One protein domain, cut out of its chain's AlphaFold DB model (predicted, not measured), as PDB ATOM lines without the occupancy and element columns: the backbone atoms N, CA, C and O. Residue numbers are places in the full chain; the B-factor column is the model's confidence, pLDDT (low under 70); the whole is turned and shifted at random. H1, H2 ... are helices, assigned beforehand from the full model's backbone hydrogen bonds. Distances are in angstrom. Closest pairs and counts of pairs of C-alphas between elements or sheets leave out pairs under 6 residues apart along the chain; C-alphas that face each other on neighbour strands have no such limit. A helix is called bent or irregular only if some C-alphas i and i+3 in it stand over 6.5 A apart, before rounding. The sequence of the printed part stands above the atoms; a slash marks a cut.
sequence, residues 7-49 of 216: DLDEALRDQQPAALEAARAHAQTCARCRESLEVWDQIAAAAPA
ATOM      1  N   ASP A   7     239.185 203.301 210.349       92.62
ATOM      2  CA  ASP A   7     238.851 201.900 210.062       92.62
ATOM      3  C   ASP A   7     240.016 201.144 209.394       92.62
ATOM      4  O   ASP A   7     239.969 199.925 209.238       92.62
ATOM      5  N   LEU A   8     241.076 201.859 208.992       91.69
ATOM      6  CA  LEU A   8     242.230 201.291 208.293       91.69
ATOM      7  C   LEU A   8     242.955 200.231 209.122       91.69
ATOM      8  O   LEU A   8     243.282 199.168 208.601       91.69
ATOM      9  N   ASP A   9     243.187 200.511 210.400       92.31
ATOM     10  CA  ASP A   9     243.974 199.638 211.274       92.31
ATOM     11  C   ASP A   9     243.243 198.314 211.554       92.31
ATOM     12  O   ASP A   9     243.841 197.237 211.557       92.31
ATOM     13  N   GLU A  10     241.922 198.387 211.717       93.12
ATOM     14  CA  GLU A  10     241.056 197.221 211.900       93.12
ATOM     15  C   GLU A  10     240.930 196.408 210.604       93.12
ATOM     16  O   GLU A  10     241.105 195.189 210.623       93.12
ATOM     17  N   ALA A  11     240.766 197.074 209.455       92.31
ATOM     18  CA  ALA A  11     240.735 196.412 208.149       92.31
ATOM     19  C   ALA A  11     242.027 195.628 207.844       92.31
ATOM     20  O   ALA A  11     241.971 194.539 207.266       92.31
ATOM     21  N   LEU A  12     243.185 196.160 208.245       91.50
ATOM     22  CA  LEU A  12     244.485 195.502 208.088       91.50
ATOM     23  C   LEU A  12     244.680 194.335 209.059       91.50
ATOM     24  O   LEU A  12     245.264 193.320 208.681       91.50
ATOM     25  N   ARG A  13     244.185 194.459 210.295       91.25
ATOM     26  CA  ARG A  13     244.286 193.410 211.316       91.25
ATOM     27  C   ARG A  13     243.448 192.187 210.965       91.25
ATOM     28  O   ARG A  13     243.952 191.068 211.031       91.25
ATOM     29  N   ASP A  14     242.201 192.409 210.566       90.69
ATOM     30  CA  ASP A  14     241.248 191.330 210.302       90.69
ATOM     31  C   ASP A  14     241.439 190.698 208.918       90.69
ATOM     32  O   ASP A  14     240.936 189.605 208.658       90.69
ATOM     33  N   GLN A  15     242.160 191.386 208.023       85.75
ATOM     34  CA  GLN A  15     242.470 190.951 206.656       85.75
ATOM     35  C   GLN A  15     241.227 190.534 205.849       85.75
ATOM     36  O   GLN A  15     241.296 189.698 204.945       85.75
ATOM     37  N   GLN A  16     240.066 191.122 206.157       90.38
ATOM     38  CA  GLN A  16     238.827 190.834 205.442       90.38
ATOM     39  C   GLN A  16     238.875 191.436 204.027       90.38
ATOM     40  O   GLN A  16     239.085 192.646 203.893       90.38
ATOM     41  N   PRO A  17     238.604 190.651 202.963       90.06
ATOM     42  CA  PRO A  17     238.735 191.124 201.582       90.06
ATOM     43  C   PRO A  17     237.917 192.388 201.286       90.06
ATOM     44  O   PRO A  17     238.442 193.352 200.737       90.06
ATOM     45  N   ALA A  18     236.658 192.427 201.731       90.38
ATOM     46  CA  ALA A  18     235.767 193.564 201.503       90.38
ATOM     47  C   ALA A  18     236.226 194.846 202.230       90.38
ATOM     48  O   ALA A  18     236.090 195.947 201.696       90.38
ATOM     49  N   ALA A  19     236.792 194.715 203.434       90.69
ATOM     50  CA  ALA A  19     237.302 195.850 204.203       90.69
ATOM     51  C   ALA A  19     238.579 196.425 203.570       90.69
ATOM     52  O   ALA A  19     238.730 197.643 203.476       90.69
ATOM     53  N   LEU A  20     239.462 195.560 203.062       91.06
ATOM     54  CA  LEU A  20     240.673 195.968 202.344       91.06
ATOM     55  C   LEU A  20     240.357 196.641 201.000       91.06
ATOM     56  O   LEU A  20     241.007 197.620 200.634       91.06
ATOM     57  N   GLU A  21     239.346 196.169 200.270       92.94
ATOM     58  CA  GLU A  21     238.869 196.831 199.049       92.94
ATOM     59  C   GLU A  21     238.324 198.234 199.341       92.94
ATOM     60  O   GLU A  21     238.677 199.195 198.651       92.94
ATOM     61  N   ALA A  22     237.532 198.377 200.406       92.31
ATOM     62  CA  ALA A  22     237.031 199.673 200.853       92.31
ATOM     63  C   ALA A  22     238.170 200.615 201.298       92.31
ATOM     64  O   ALA A  22     238.162 201.798 200.944       92.31
ATOM     65  N   ALA A  23     239.184 200.088 201.993       92.94
ATOM     66  CA  ALA A  23     240.381 200.832 202.382       92.94
ATOM     67  C   ALA A  23     241.168 201.339 201.164       92.94
ATOM     68  O   ALA A  23     241.558 202.509 201.111       92.94
ATOM     69  N   ARG A  24     241.349 200.487 200.144       93.25
ATOM     70  CA  ARG A  24     242.012 200.851 198.881       93.25
ATOM     71  C   ARG A  24     241.229 201.908 198.108       93.25
ATOM     72  O   ARG A  24     241.834 202.848 197.597       93.25
ATOM     73  N   ALA A  25     239.901 201.801 198.053       94.06
ATOM     74  CA  ALA A  25     239.051 202.818 197.432       94.06
ATOM     75  C   ALA A  25     239.178 204.175 198.149       94.06
ATOM     76  O   ALA A  25     239.324 205.211 197.502       94.06
ATOM     77  N   HIS A  26     239.206 204.172 199.485       94.56
ATOM     78  CA  HIS A  26     239.420 205.379 200.285       94.56
ATOM     79  C   HIS A  26     240.823 205.991 200.076       94.56
ATOM     80  O   HIS A  26     240.971 207.209 199.974       94.56
ATOM     81  N   ALA A  27     241.870 205.173 199.952       94.56
ATOM     82  CA  ALA A  27     243.247 205.638 199.735       94.56
ATOM     83  C   ALA A  27     243.478 206.348 198.383       94.56
ATOM     84  O   ALA A  27     244.439 207.114 198.229       94.56
ATOM     85  N   GLN A  28     242.578 206.174 197.409       95.12
ATOM     86  CA  GLN A  28     242.620 206.946 196.161       95.12
ATOM     87  C   GLN A  28     242.437 208.447 196.422       95.12
ATOM     88  O   GLN A  28     243.068 209.266 195.754       95.12
ATOM     89  N   THR A  29     241.647 208.816 197.433       94.75
ATOM     90  CA  THR A  29     241.344 210.215 197.776       94.75
ATOM     91  C   THR A  29     242.038 210.699 199.052       94.75
ATOM     92  O   THR A  29     242.149 211.906 199.255       94.75
ATOM     93  N   CYS A  30     242.570 209.796 199.884       95.94
ATOM     94  CA  CYS A  30     243.265 210.128 201.128       95.94
ATOM     95  C   CYS A  30     244.761 209.767 201.080       95.94
ATOM     96  O   CYS A  30     245.126 208.591 201.074       95.94
ATOM     97  N   ALA A  31     245.635 210.780 201.119       94.81
ATOM     98  CA  ALA A  31     247.089 210.595 201.079       94.81
ATOM     99  C   ALA A  31     247.635 209.793 202.277       94.81
ATOM    100  O   ALA A  31     248.473 208.918 202.092       94.81
ATOM    101  N   ARG A  32     247.107 210.021 203.488       94.62
ATOM    102  CA  ARG A  32     247.529 209.311 204.709       94.62
ATOM    103  C   ARG A  32     247.274 207.804 204.619       94.62
ATOM    104  O   ARG A  32     248.138 207.001 204.966       94.62
ATOM    105  N   CYS A  33     246.079 207.422 204.170       94.94
ATOM    106  CA  CYS A  33     245.730 206.010 204.019       94.94
ATOM    107  C   CYS A  33     246.539 205.358 202.892       94.94
ATOM    108  O   CYS A  33     246.892 204.190 203.009       94.94
ATOM    109  N   ARG A  34     246.877 206.111 201.838       96.00
ATOM    110  CA  ARG A  34     247.740 205.639 200.750       96.00
ATOM    111  C   ARG A  34     249.151 205.319 201.224       96.00
ATOM    112  O   ARG A  34     249.594 204.200 201.025       96.00
ATOM    113  N   GLU A  35     249.800 206.258 201.907       95.81
ATOM    114  CA  GLU A  35     251.144 206.062 202.468       95.81
ATOM    115  C   GLU A  35     251.178 204.861 203.425       95.81
ATOM    116  O   GLU A  35     252.059 204.010 203.347       95.81
ATOM    117  N   SER A  36     250.159 204.742 204.280       94.00
ATOM    118  CA  SER A  36     250.035 203.608 205.198       94.00
ATOM    119  C   SER A  36     249.926 202.280 204.437       94.00
ATOM    120  O   SER A  36     250.655 201.342 204.748       94.00
ATOM    121  N   LEU A  37     249.053 202.193 203.425       94.31
ATOM    122  CA  LEU A  37     248.906 200.985 202.603       94.31
ATOM    123  C   LEU A  37     250.184 200.644 201.830       94.31
ATOM    124  O   LEU A  37     250.529 199.471 201.749       94.31
ATOM    125  N   GLU A  38     250.916 201.636 201.322       95.06
ATOM    126  CA  GLU A  38     252.195 201.413 200.637       95.06
ATOM    127  C   GLU A  38     253.241 200.783 201.567       95.06
ATOM    128  O   GLU A  38     253.947 199.859 201.161       95.06
ATOM    129  N   VAL A  39     253.323 201.233 202.825       94.31
ATOM    130  CA  VAL A  39     254.197 200.615 203.838       94.31
ATOM    131  C   VAL A  39     253.762 199.177 204.128       94.31
ATOM    132  O   VAL A  39     254.600 198.275 204.179       94.31
ATOM    133  N   TRP A  40     252.458 198.939 204.279       93.00
ATOM    134  CA  TRP A  40     251.925 197.591 204.492       93.00
ATOM    135  C   TRP A  40     252.215 196.650 203.323       93.00
ATOM    136  O   TRP A  40     252.654 195.522 203.552       93.00
ATOM    137  N   ASP A  41     252.043 197.113 202.086       92.56
ATOM    138  CA  ASP A  41     252.333 196.336 200.882       92.56
ATOM    139  C   ASP A  41     253.834 196.016 200.769       92.56
ATOM    140  O   ASP A  41     254.196 194.899 200.396       92.56
ATOM    141  N   GLN A  42     254.723 196.936 201.166       93.62
ATOM    142  CA  GLN A  42     256.170 196.678 201.233       93.62
ATOM    143  C   GLN A  42     256.516 195.582 202.251       93.62
ATOM    144  O   GLN A  42     257.297 194.678 201.945       93.62
ATOM    145  N   ILE A  43     255.916 195.623 203.446       91.19
ATOM    146  CA  ILE A  43     256.107 194.587 204.473       91.19
ATOM    147  C   ILE A  43     255.568 193.242 203.971       91.19
ATOM    148  O   ILE A  43     256.255 192.222 204.070       91.19
ATOM    149  N   ALA A  44     254.365 193.231 203.393       89.69
ATOM    150  CA  ALA A  44     253.747 192.030 202.844       89.69
ATOM    151  C   ALA A  44     254.578 191.428 201.699       89.69
ATOM    152  O   ALA A  44     254.714 190.208 201.623       89.69
ATOM    153  N   ALA A  45     255.190 192.264 200.855       92.06
ATOM    154  CA  ALA A  45     256.092 191.830 199.792       92.06
ATOM    155  C   ALA A  45     257.415 191.253 200.325       92.06
ATOM    156  O   ALA A  45     257.970 190.336 199.719       92.06
ATOM    157  N   ALA A  46     257.914 191.747 201.464       90.50
ATOM    158  CA  ALA A  46     259.119 191.231 202.115       90.50
ATOM    159  C   ALA A  46     258.869 189.943 202.925       90.50
ATOM    160  O   ALA A  46     259.786 189.142 203.115       90.50
ATOM    161  N   ALA A  47     257.636 189.705 203.385       88.06
ATOM    162  CA  ALA A  47     257.298 188.572 204.248       88.06
ATOM    163  C   ALA A  47     257.655 187.183 203.665       88.06
ATOM    164  O   ALA A  47     258.166 186.348 204.417       88.06
ATOM    165  N   PRO A  48     257.465 186.890 202.360       86.06
ATOM    166  CA  PRO A  48     257.902 185.626 201.771       86.06
ATOM    167  C   PRO A  48     259.414 185.404 201.859       86.06
ATOM    168  O   PRO A  48     259.836 184.271 202.069       86.06
ATOM    169  N   ALA A  49     260.225 186.462 201.754       85.19
ATOM    170  CA  ALA A  49     261.684 186.361 201.832       85.19
ATOM    171  C   ALA A  49     262.182 186.022 203.249       85.19
ATOM    172  O   ALA A  49     263.273 185.481 203.410       85.19
TER     173      ALA A  49
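AT A GLANCE: This is residues 7 to 49 of the 216 residues of an uncharacterized protein of Acidobacteria bacterium (UniProt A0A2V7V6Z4). Two short helices, H1 and H2, fold back on each other as a small helical hairpin, and a long third helix, H3, makes a V with H2, the two meeting where H2 ends and H3 begins. The last part of H3, residues 41 to 49, sticks out as a free arm. The printed part has 43 residues, with three named helices in the order H1, H2, H3 and no named strand; the class is all helix. It is compact, with a radius of gyration of the C-alphas of 10.3 A, yet only just elongated, with spans of 31 by 21 by 13 A.

HOW THE PARTS SIT: H1, residues 7 to 14, touches H2, residues 17 to 27; their closest C-alphas, those of Ala 11 and Ala 19, are 5.3 A apart. They form a helical hairpin, running opposite ways at a shallow tilt of 31 degrees. H2 touches H3, residues 31 to 49, through residues 33 to 37 of H3 alone; the closest C-alphas, those of Ala 27 and Arg 34, are 4.6 A apart. These two run opposite ways at a steep tilt of 48 degrees. H1 and H3 are close but not clearly touching, with the closest C-alphas, those of Leu 8 and Cys 33, 7.3 A apart. Every O i to N i+4 pair is within hydrogen-bond range in H1 and H2, and 13 of 15 are in H3.

IN THESE COORDINATES: H1 begins at C-alpha 7 (238.851, 201.900, 210.062) and is 10.8 A long from first to last C-alpha. H2 is 15.3 A long. H3 is 28.3 A long and ends at C-alpha 49 (261.684, 186.361, 201.832). H3 is irregular, but only just: C-alphas 45 and 48 are 6.8 A apart.

THE WHOLE: The two C-alphas farthest apart, those of Thr 29 and Ala 49, are 31.6 A apart. The printed part has no cut, and the links H1 to H2 and H2 to H3 are tight. The mean pLDDT of the printed part is 92.3, and no printed residue is under 70.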